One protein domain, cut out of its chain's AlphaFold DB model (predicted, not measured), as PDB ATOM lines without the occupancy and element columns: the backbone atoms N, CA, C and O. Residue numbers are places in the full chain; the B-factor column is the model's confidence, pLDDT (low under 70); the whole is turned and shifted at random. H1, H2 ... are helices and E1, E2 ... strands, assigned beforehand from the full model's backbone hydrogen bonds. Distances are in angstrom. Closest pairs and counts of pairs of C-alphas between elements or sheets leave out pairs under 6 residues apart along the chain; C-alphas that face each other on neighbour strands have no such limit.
ATOM      1  N   ILE A   2      22.299  63.106  66.076       48.06
ATOM      2  CA  ILE A   2      22.316  62.577  64.685       48.06
ATOM      3  C   ILE A   2      23.053  61.221  64.510       48.06
ATOM      4  O   ILE A   2      24.223  61.122  64.836       48.06
ATOM      5  N   THR A   3      22.479  60.106  64.032       46.25
ATOM      6  CA  THR A   3      21.150  59.775  63.465       46.25
ATOM      7  C   THR A   3      20.957  58.251  63.477       46.25
ATOM      8  O   THR A   3      21.894  57.504  63.206       46.25
ATOM      9  N   ARG A   4      19.725  57.792  63.728       53.44
ATOM     10  CA  ARG A   4      19.242  56.436  63.423       53.44
ATOM     11  C   ARG A   4      18.669  56.408  62.005       53.44
ATOM     12  O   ARG A   4      17.713  57.141  61.811       53.44
ATOM     13  N   ILE A   5      19.169  55.550  61.107       58.06
ATOM     14  CA  ILE A   5      18.475  54.884  59.971       58.06
ATOM     15  C   ILE A   5      19.420  53.717  59.585       58.06
ATOM     16  O   ILE A   5      20.575  53.978  59.292       58.06
ATOM     17  N   GLY A   6      19.141  52.415  59.648       47.28
ATOM     18  CA  GLY A   6      17.887  51.685  59.676       47.28
ATOM     19  C   GLY A   6      17.464  51.257  58.272       47.28
ATOM     20  O   GLY A   6      16.506  51.836  57.806       47.28
ATOM     21  N   VAL A   7      18.126  50.276  57.633       52.19
ATOM     22  CA  VAL A   7      17.493  49.300  56.711       52.19
ATOM     23  C   VAL A   7      18.344  48.024  56.671       52.19
ATOM     24  O   VAL A   7      19.502  48.035  56.265       52.19
ATOM     25  N   ALA A   8      17.737  46.927  57.113       47.69
ATOM     26  CA  ALA A   8      18.183  45.568  56.867       47.69
ATOM     27  C   ALA A   8      17.630  45.058  55.525       47.69
ATOM     28  O   ALA A   8      16.591  45.521  55.064       47.69
ATOM     29  N   ALA A   9      18.290  44.018  55.011       47.75
ATOM     30  CA  ALA A   9      17.852  43.097  53.963       47.75
ATOM     31  C   ALA A   9      17.881  43.603  52.510       47.75
ATOM     32  O   ALA A   9      16.977  44.269  52.023       47.75
ATOM     33  N   ALA A  10      18.853  43.081  51.765       44.88
ATOM     34  CA  ALA A  10      18.584  42.585  50.424       44.88
ATOM     35  C   ALA A  10      19.206  41.188  50.308       44.88
ATOM     36  O   ALA A  10      20.340  41.014  49.867       44.88
ATOM     37  N   MET A  11      18.455  40.176  50.754       48.94
ATOM     38  CA  MET A  11      18.599  38.848  50.172       48.94
ATOM     39  C   MET A  11      18.171  38.978  48.711       48.94
ATOM     40  O   MET A  11      16.984  39.098  48.430       48.94
ATOM     41  N   ALA A  12      19.122  38.974  47.786       49.72
ATOM     42  CA  ALA A  12      18.835  38.698  46.388       49.72
ATOM     43  C   ALA A  12      19.402  37.318  46.064       49.72
ATOM     44  O   ALA A  12      20.478  37.161  45.495       49.72
ATOM     45  N   ILE A  13      18.653  36.302  46.490       56.34
ATOM     46  CA  ILE A  13      18.664  35.001  45.836       56.34
ATOM     47  C   ILE A  13      18.143  35.269  44.424       56.34
ATOM     48  O   ILE A  13      16.969  35.583  44.253       56.34
ATOM     49  N   ALA A  14      18.988  35.168  43.410       43.66
ATOM     50  CA  ALA A  14      18.518  35.088  42.037       43.66
ATOM     51  C   ALA A  14      19.293  33.978  41.344       43.66
ATOM     52  O   ALA A  14      20.349  34.196  40.764       43.66
ATOM     53  N   ALA A  15      18.746  32.779  41.544       42.50
ATOM     54  CA  ALA A  15      18.767  31.632  40.655       42.50
ATOM     55  C   ALA A  15      20.055  31.422  39.846       42.50
ATOM     56  O   ALA A  15      20.300  32.069  38.834       42.50
ATOM     57  N   SER A  16      20.803  30.398  40.254       40.56
ATOM     58  CA  SER A  16      21.389  29.402  39.354       40.56
ATOM     59  C   SER A  16      20.897  29.523  37.902       40.56
ATOM     60  O   SER A  16      19.885  28.929  37.526       40.56
ATOM     61  N   ALA A  17      21.634  30.274  37.083       42.25
ATOM     62  CA  ALA A  17      21.440  30.409  35.641       42.25
ATOM     63  C   ALA A  17      21.921  29.147  34.901       42.25
ATOM     64  O   ALA A  17      22.643  29.216  33.911       42.25
ATOM     65  N   ILE A  18      21.537  27.972  35.402       48.62
ATOM     66  CA  ILE A  18      21.865  26.672  34.819       48.62
ATOM     67  C   ILE A  18      20.591  26.054  34.235       48.62
ATOM     68  O   ILE A  18      20.298  24.906  34.512       48.62
ATOM     69  N   VAL A  19      19.804  26.810  33.457       44.41
ATOM     70  CA  VAL A  19      18.805  26.257  32.510       44.41
ATOM     71  C   VAL A  19      18.491  27.275  31.394       44.41
ATOM     72  O   VAL A  19      17.344  27.644  31.187       44.41
ATOM     73  N   LEU A  20      19.484  27.806  30.677       44.44
ATOM     74  CA  LEU A  20      19.222  28.697  29.518       44.44
ATOM     75  C   LEU A  20      19.999  28.306  28.253       44.44
ATOM     76  O   LEU A  20      20.014  29.038  27.272       44.44
ATOM     77  N   GLY A  21      20.627  27.131  28.265       37.66
ATOM     78  CA  GLY A  21      21.403  26.597  27.147       37.66
ATOM     79  C   GLY A  21      20.850  25.288  26.600       37.66
ATOM     80  O   GLY A  21      21.613  24.519  26.025       37.66
ATOM     81  N   GLY A  22      19.554  25.010  26.792       43.06
ATOM     82  CA  GLY A  22      18.858  24.070  25.920       43.06
ATOM     83  C   GLY A  22      18.931  24.632  24.536       43.06
ATOM     84  O   GLY A  22      18.185  25.553  24.233       43.06
ATOM     85  N   GLN A  23      19.940  24.153  23.807       42.97
ATOM     86  CA  GLN A  23      20.307  24.521  22.459       42.97
ATOM     87  C   GLN A  23      19.074  25.065  21.759       42.97
ATOM     88  O   GLN A  23      18.089  24.340  21.609       42.97
ATOM     89  N   ALA A  24      19.108  26.356  21.429       47.41
ATOM     90  CA  ALA A  24      18.097  26.972  20.599       47.41
ATOM     91  C   ALA A  24      18.139  26.253  19.248       47.41
ATOM     92  O   ALA A  24      18.717  26.736  18.282       47.41
ATOM     93  N   SER A  25      17.512  25.086  19.156       48.91
ATOM     94  CA  SER A  25      17.117  24.478  17.901       48.91
ATOM     95  C   SER A  25      15.899  25.249  17.390       48.91
ATOM     96  O   SER A  25      14.874  24.687  17.030       48.91
ATOM     97  N   ALA A  26      16.023  26.579  17.333       53.94
ATOM     98  CA  ALA A  26      15.341  27.392  16.352       53.94
ATOM     99  C   ALA A  26      16.026  27.086  15.018       53.94
ATOM    100  O   ALA A  26      16.894  27.821  14.557       53.94
ATOM    101  N   GLN A  27      15.739  25.922  14.442       57.09
ATOM    102  CA  GLN A  27      16.358  25.511  13.191       57.09
ATOM    103  C   GLN A  27      15.266  25.076  12.220       57.09
ATOM    104  O   GLN A  27      14.704  23.991  12.322       57.09
ATOM    105  N   ASN A  28      15.040  25.983  11.264       58.72
ATOM    106  CA  ASN A  28      14.226  25.897  10.054       58.72
ATOM    107  C   ASN A  28      12.757  26.373  10.164       58.72
ATOM    108  O   ASN A  28      11.837  25.595  10.381       58.72
ATOM    109  N   GLY A  29      12.523  27.673   9.931       64.94
ATOM    110  CA  GLY A  29      11.197  28.223   9.589       64.94
ATOM    111  C   GLY A  29      10.338  28.760  10.742       64.94
ATOM    112  O   GLY A  29       9.283  29.345  10.490       64.94
ATOM    113  N   CYS A  30      10.774  28.616  11.991       80.81
ATOM    114  CA  CYS A  30      10.038  29.090  13.166       80.81
ATOM    115  C   CYS A  30      10.668  30.348  13.755       80.81
ATOM    116  O   CYS A  30      11.889  30.497  13.751       80.81
ATOM    117  N   SER A  31       9.823  31.267  14.217       86.94
ATOM    118  CA  SER A  31      10.237  32.564  14.779       86.94
ATOM    119  C   SER A  31       9.889  32.707  16.259       86.94
ATOM    120  O   SER A  31      10.197  33.729  16.870       86.94
ATOM    121  N   SER A  32       9.234  31.708  16.839       86.38
ATOM    122  CA  SER A  32       9.079  31.540  18.283       86.38
ATOM    123  C   SER A  32      10.320  30.898  18.922       86.38
ATOM    124  O   SER A  32      11.169  30.322  18.241       86.38
ATOM    125  N   ASN A  33      10.421  30.997  20.249       83.25
ATOM    126  CA  ASN A  33      11.416  30.253  21.023       83.25
ATOM    127  C   ASN A  33      10.915  28.830  21.289       83.25
ATOM    128  O   ASN A  33       9.713  28.622  21.455       83.25
ATOM    129  N   ALA A  34      11.837  27.870  21.387       82.50
ATOM    130  CA  ALA A  34      11.492  26.514  21.798       82.50
ATOM    131  C   ALA A  34      10.843  26.543  23.196       82.50
ATOM    132  O   ALA A  34      11.411  27.164  24.099       82.50
ATOM    133  N   PRO A  35       9.686  25.887  23.397       85.06
ATOM    134  CA  PRO A  35       9.002  25.912  24.688       85.06
ATOM    135  C   PRO A  35       9.730  25.072  25.746       85.06
ATOM    136  O   PRO A  35       9.684  25.396  26.929       85.06
ATOM    137  N   HIS A  36      10.440  24.021  25.319       84.94
ATOM    138  CA  HIS A  36      11.121  23.061  26.188       84.94
ATOM    139  C   HIS A  36      12.432  22.562  25.565       84.94
ATOM    140  O   HIS A  36      12.656  22.670  24.357       84.94
ATOM    141  N   TRP A  37      13.289  21.957  26.392       78.62
ATOM    142  CA  TRP A  37      14.508  21.273  25.944       78.62
ATOM    143  C   TRP A  37      14.177  20.059  25.056       78.62
ATOM    144  O   TRP A  37      13.301  19.271  25.401       78.62
ATOM    145  N   ASN A  38      14.936  19.850  23.969       80.69
ATOM    146  CA  ASN A  38      14.758  18.753  22.996       80.69
ATOM    147  C   ASN A  38      13.392  18.769  22.288       80.69
ATOM    148  O   ASN A  38      12.806  17.726  22.003       80.69
ATOM    149  N   TRP A  39      12.869  19.962  22.022       88.12
ATOM    150  CA  TRP A  39      11.716  20.145  21.152       88.12
ATOM    151  C   TRP A  39      12.184  20.694  19.817       88.12
ATOM    152  O   TRP A  39      13.075  21.541  19.751       88.12
ATOM    153  N   VAL A  40      11.586  20.187  18.747       87.25
ATOM    154  CA  VAL A  40      11.891  20.591  17.378       87.25
ATOM    155  C   VAL A  40      10.682  21.281  16.791       87.25
ATOM    156  O   VAL A  40       9.539  20.861  16.994       87.25
ATOM    157  N   CYS A  41      10.934  22.363  16.070       87.69
ATOM    158  CA  CYS A  41       9.860  23.046  15.391       87.69
ATOM    159  C   CYS A  41       9.456  22.296  14.121       87.69
ATOM    160  O   CYS A  41      10.308  21.752  13.417       87.69
ATOM    161  N   VAL A  42       8.161  22.285  13.820       87.38
ATOM    162  CA  VAL A  42       7.599  21.681  12.612       87.38
ATOM    163  C   VAL A  42       7.429  22.774  11.553       87.38
ATOM    164  O   VAL A  42       6.482  23.556  11.638       87.38
ATOM    165  N   PRO A  43       8.282  22.840  10.511       82.50
ATOM    166  CA  PRO A  43       8.263  23.957   9.565       82.50
ATOM    167  C   PRO A  43       6.950  24.050   8.775       82.50
ATOM    168  O   PRO A  43       6.491  25.144   8.466       82.50
ATOM    169  N   GLY A  44       6.328  22.903   8.472       81.88
ATOM    170  CA  GLY A  44       5.052  22.831   7.749       81.88
ATOM    171  C   GLY A  44       3.833  23.294   8.556       81.88
ATOM    172  O   GLY A  44       2.808  23.598   7.960       81.88
ATOM    173  N   ASP A  45       3.966  23.393   9.882       86.62
ATOM    174  CA  ASP A  45       2.938  23.879  10.815       86.62
ATOM    175  C   ASP A  45       3.412  25.129  11.577       86.62
ATOM    176  O   ASP A  45       2.972  25.420  12.690       86.62
ATOM    177  N   SER A  46       4.349  25.859  10.978       85.88
ATOM    178  CA  SER A  46       4.851  27.142  11.457       85.88
ATOM    179  C   SER A  46       4.061  28.288  10.827       85.88
ATOM    180  O   SER A  46       3.516  28.146   9.731       85.88
ATOM    181  N   ASN A  47       4.012  29.453  11.479       90.44
ATOM    182  CA  ASN A  47       3.321  30.636  10.946       90.44
ATOM    183  C   ASN A  47       1.807  30.432  10.686       90.44
ATOM    184  O   ASN A  47       1.203  30.997   9.767       90.44
ATOM    185  N   VAL A  48       1.153  29.640  11.535       91.19
ATOM    186  CA  VAL A  48      -0.267  29.279  11.407       91.19
ATOM    187  C   VAL A  48      -1.141  30.004  12.433       91.19
ATOM    188  O   VAL A  48      -0.663  30.614  13.387       91.19
ATOM    189  N   LYS A  49      -2.466  29.995  12.238       93.50
ATOM    190  CA  LYS A  49      -3.396  30.499  13.267       93.50
ATOM    191  C   LYS A  49      -3.433  29.533  14.454       93.50
ATOM    192  O   LYS A  49      -3.298  28.327  14.258       93.50
ATOM    193  N   LEU A  50      -3.729  30.047  15.651       90.19
ATOM    194  CA  LEU A  50      -3.838  29.240  16.873       90.19
ATOM    195  C   LEU A  50      -4.760  28.024  16.705       90.19
ATOM    196  O   LEU A  50      -4.387  26.921  17.078       90.19
ATOM    197  N   SER A  51      -5.935  28.201  16.093       91.50
ATOM    198  CA  SER A  51      -6.894  27.107  15.881       91.50
ATOM    199  C   SER A  51      -6.341  25.974  15.014       91.50
ATOM    200  O   SER A  51      -6.594  24.809  15.298       91.50
ATOM    201  N   TYR A  52      -5.566  26.307  13.978       90.56
ATOM    202  CA  TYR A  52      -4.910  25.321  13.123       90.56
ATOM    203  C   TYR A  52      -3.779  24.613  13.872       90.56
ATOM    204  O   TYR A  52      -3.678  23.393  13.817       90.56
ATOM    205  N   CYS A  53      -2.984  25.367  14.637       91.12
ATOM    206  CA  CYS A  53      -1.925  24.789  15.451       91.12
ATOM    207  C   CYS A  53      -2.473  23.812  16.501       91.12
ATOM    208  O   CYS A  53      -1.967  22.701  16.616       91.12
ATOM    209  N   LEU A  54      -3.530  24.191  17.231       90.88
ATOM    210  CA  LEU A  54      -4.150  23.334  18.248       90.88
ATOM    211  C   LEU A  54      -4.708  22.047  17.640       90.88
ATOM    212  O   LEU A  54      -4.519  20.984  18.214       90.88
ATOM    213  N   LYS A  55      -5.326  22.135  16.457       89.69
ATOM    214  CA  LYS A  55      -5.784  20.955  15.722       89.69
ATOM    215  C   LYS A  55      -4.615  20.032  15.357       89.69
ATOM    216  O   LYS A  55      -4.658  18.844  15.650       89.69
ATOM    217  N   ASN A  56      -3.563  20.577  14.746       87.94
ATOM    218  CA  ASN A  56      -2.439  19.767  14.272       87.94
ATOM    219  C   ASN A  56      -1.591  19.207  15.411       87.94
ATOM    220  O   ASN A  56      -1.039  18.120  15.275       87.94
ATOM    221  N   LYS A  57      -1.512  19.908  16.545       86.06
ATOM    222  CA  LYS A  57      -0.863  19.418  17.764       86.06
ATOM    223  C   LYS A  57      -1.376  18.027  18.152       86.06
ATOM    224  O   LYS A  57      -0.561  17.156  18.441       86.06
ATOM    225  N   ASP A  58      -2.688  17.810  18.116       84.62
ATOM    226  CA  ASP A  58      -3.290  16.535  18.520       84.62
ATOM    227  C   ASP A  58      -3.110  15.435  17.452       84.62
ATOM    228  O   ASP A  58      -3.074  14.249  17.773       84.62
ATOM    229  N   GLU A  59      -2.914  15.812  16.183       86.31
ATOM    230  CA  GLU A  59      -2.705  14.881  15.062       86.31
ATOM    231  C   GLU A  59      -1.261  14.348  14.965       86.31
ATOM    232  O   GLU A  59      -1.005  13.358  14.278       86.31
ATOM    233  N   ARG A  60      -0.291  14.966  15.654       80.62
ATOM    234  CA  ARG A  60       1.138  14.615  15.534       80.62
ATOM    235  C   ARG A  60       1.538  13.320  16.249       80.62
ATOM    236  O   ARG A  60       2.644  12.836  16.016       80.62
ATOM    237  N   GLY A  61       0.690  12.766  17.121       82.94
ATOM    238  CA  GLY A  61       0.984  11.528  17.866       82.94
ATOM    239  C   GLY A  61       2.166  11.632  18.842       82.94
ATOM    240  O   GLY A  61       2.614  10.627  19.387       82.94
ATOM    241  N   LYS A  62       2.671  12.848  19.067       84.69
ATOM    242  CA  LYS A  62       3.720  13.200  20.024       84.69
ATOM    243  C   LYS A  62       3.266  14.410  20.837       84.69
ATOM    244  O   LYS A  62       2.459  15.195  20.336       84.69
ATOM    245  N   PRO A  63       3.805  14.615  22.049       88.56
ATOM    246  CA  PRO A  63       3.588  15.848  22.788       88.56
ATOM    247  C   PRO A  63       4.009  17.047  21.944       88.56
ATOM    248  O   PRO A  63       5.134  17.101  21.440       88.56
ATOM    249  N   ALA A  64       3.061  17.959  21.752       90.50
ATOM    250  CA  ALA A  64       3.212  19.113  20.893       90.50
ATOM    251  C   ALA A  64       2.602  20.365  21.532       90.50
ATOM    252  O   ALA A  64       1.681  20.292  22.357       90.50
ATOM    253  N   GLU A  65       3.132  21.525  21.162       90.38
ATOM    254  CA  GLU A  65       2.795  22.822  21.737       90.38
ATOM    255  C   GLU A  65       2.791  23.908  20.677       90.38
ATOM    256  O   GLU A  65       3.617  23.941  19.768       90.38
ATOM    257  N   CYS A  66       1.835  24.815  20.837       91.38
ATOM    258  CA  CYS A  66       1.674  25.983  19.997       91.38
ATOM    259  C   CYS A  66       2.301  27.173  20.693       91.38
ATOM    260  O   CYS A  66       1.793  27.620  21.722       91.38
ATOM    261  N   VAL A  67       3.372  27.705  20.117       91.25
ATOM    262  CA  VAL A  67       4.091  28.840  20.691       91.25
ATOM    263  C   VAL A  67       3.869  30.061  19.819       91.25
ATOM    264  O   VAL A  67       3.993  29.997  18.597       91.25
ATOM    265  N   ALA A  68       3.501  31.180  20.440       91.56
ATOM    266  CA  ALA A  68       3.330  32.440  19.730       91.56
ATOM    267  C   ALA A  68       4.663  32.886  19.115       91.56
ATOM    268  O   ALA A  68       5.719  32.793  19.745       91.56
ATOM    269  N   ARG A  69       4.616  33.376  17.877       89.00
ATOM    270  CA  ARG A  69       5.803  33.884  17.187       89.00
ATOM    271  C   ARG A  69       6.234  35.236  17.734       89.00
ATOM    272  O   ARG A  69       5.405  36.076  18.081       89.00
ATOM    273  N   ASN A  70       7.545  35.471  17.716       87.56
ATOM    274  CA  ASN A  70       8.149  36.722  18.179       87.56
ATOM    275  C   ASN A  70       8.222  37.805  17.084       87.56
ATOM    276  O   ASN A  70       8.723  38.896  17.336       87.56
ATOM    277  N   ASP A  71       7.741  37.528  15.869       83.94
ATOM    278  CA  ASP A  71       7.778  38.441  14.716       83.94
ATOM    279  C   ASP A  71       6.552  39.374  14.624       83.94
ATOM    280  O   ASP A  71       6.391  40.102  13.646       83.94
ATOM    281  N   GLY A  72       5.680  39.367  15.638       81.25
ATOM    282  CA  GLY A  72       4.559  40.307  15.758       81.25
ATOM    283  C   GLY A  72       3.395  40.050  14.796       81.25
ATOM    284  O   GLY A  72       2.489  40.874  14.696       81.25
ATOM    285  N   ASN A  73       3.374  38.910  14.101       86.06
ATOM    286  CA  ASN A  73       2.361  38.612  13.087       86.06
ATOM    287  C   ASN A  73       1.069  37.962  13.641       86.06
ATOM    288  O   ASN A  73       0.141  37.666  12.881       86.06
ATOM    289  N   GLY A  74       1.006  37.715  14.958       87.75
ATOM    290  CA  GLY A  74      -0.131  37.073  15.632       87.75
ATOM    291  C   GLY A  74      -0.336  35.596  15.266       87.75
ATOM    292  O   GLY A  74      -1.439  35.064  15.427       87.75
ATOM    293  N   ARG A  75       0.692  34.936  14.725       92.19
ATOM    294  CA  ARG A  75       0.699  33.519  14.350       92.19
ATOM    295  C   ARG A  75       1.504  32.694  15.351       92.19
ATOM    296  O   ARG A  75       2.183  33.219  16.231       92.19
ATOM    297  N   TYR A  76       1.370  31.385  15.213       92.12
ATOM    298  CA  TYR A  76       1.924  30.390  16.115       92.12
ATOM    299  C   TYR A  76       2.785  29.412  15.331       92.12
ATOM    300  O   TYR A  76       2.501  29.136  14.163       92.12
ATOM    301  N   ASP A  77       3.798  28.881  16.001       91.44
ATOM    302  CA  ASP A  77       4.595  27.771  15.509       91.44
ATOM    303  C   ASP A  77       4.287  26.516  16.313       91.44
ATOM    304  O   ASP A  77       4.137  26.568  17.539       91.44
ATOM    305  N   LEU A  78       4.207  25.390  15.611       90.69
ATOM    306  CA  LEU A  78       4.054  24.091  16.236       90.69
ATOM    307  C   LEU A  78       5.420  23.505  16.591       90.69
ATOM    308  O   LEU A  78       6.259  23.259  15.724       90.69
ATOM    309  N   TRP A  79       5.599  23.213  17.869       90.50
ATOM    310  CA  TRP A  79       6.745  22.491  18.395       90.50
ATOM    311  C   TRP A  79       6.321  21.090  18.788       90.50
ATOM    312  O   TRP A  79       5.264  20.910  19.387       90.50
ATOM    313  N   ILE A  80       7.150  20.104  18.471       89.50
ATOM    314  CA  ILE A  80       6.947  18.716  18.877       89.50
ATOM    315  C   ILE A  80       8.141  18.248  19.687       89.50
ATOM    316  O   ILE A  80       9.276  18.679  19.469       89.50
ATOM    317  N   SER A  81       7.893  17.318  20.593       87.50
ATOM    318  CA  SER A  81       8.981  16.655  21.281       87.50
ATOM    319  C   SER A  81       9.833  15.795  20.331       87.50
ATOM    320  O   SER A  81       9.310  15.031  19.512       87.50
ATOM    321  N   ASN A  82      11.156  15.883  20.492       82.12
ATOM    322  CA  ASN A  82      12.154  15.064  19.809       82.12
ATOM    323  C   ASN A  82      12.688  13.906  20.679       82.12
ATOM    324  O   ASN A  82      13.800  13.424  20.460       82.12
ATOM    325  N   TYR A  83      11.929  13.474  21.690       70.94
ATOM    326  CA  TYR A  83      12.118  12.157  22.314       70.94
ATOM    327  C   TYR A  83      11.276  11.068  21.634       70.94
ATOM    328  O   TYR A  83      10.362  11.394  20.825       70.94
TER     329      TYR A  83
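Overview. This is residues 2 to 83 of the 83 residues of an uncharacterized protein of Nocardia vulneris (UniProt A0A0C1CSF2). This model has little regular structure: a long tail, residues 2 to 18, sticks out from a compact body in which H1 covers one face of a small three-stranded sheet. The 82 printed residues include E1, H1, E2 and E3 in that order, a mixed class with only 24 residues in named elements; the antiparallel sheet runs E1, E3, E2. The whole is extended, spanning 72 by 28 by 21 A, with a radius of gyration of the C-alphas of 19.9 A.

Arrangement. E1, residues 39 to 41, neighbours E3, residues 76 to 81, with N 40 and O 80 within hydrogen-bond range at 2.9 A. H1, residues 50 to 59, is on the sheet at a height of 8.6 A; 4 of 6 O i to N i+4 pairs are within range. Its closest C-alpha pair with E2, residues 64 to 68, is Lys 57 and Ala 64, 5.1 A. E2 and E3 form a hairpin, with N 65 and O 79 at 2.8 A. E1, H1 and E2 make a split strand-helix-strand unit, E3 between its strands, with a right-handed crossover.

Along the chain. E1 begins at C-alpha 39 (11.716, 20.145, 21.152) and spans 6.7 A, H1 14.5 A, E2 13.4 A; E3 spans 16.3 A, ending at C-alpha 81 (8.981, 16.655, 21.281).

Size, cuts and confidence. The printed part has no cut and no long link between elements; residues 2 to 29 are under pLDDT 70.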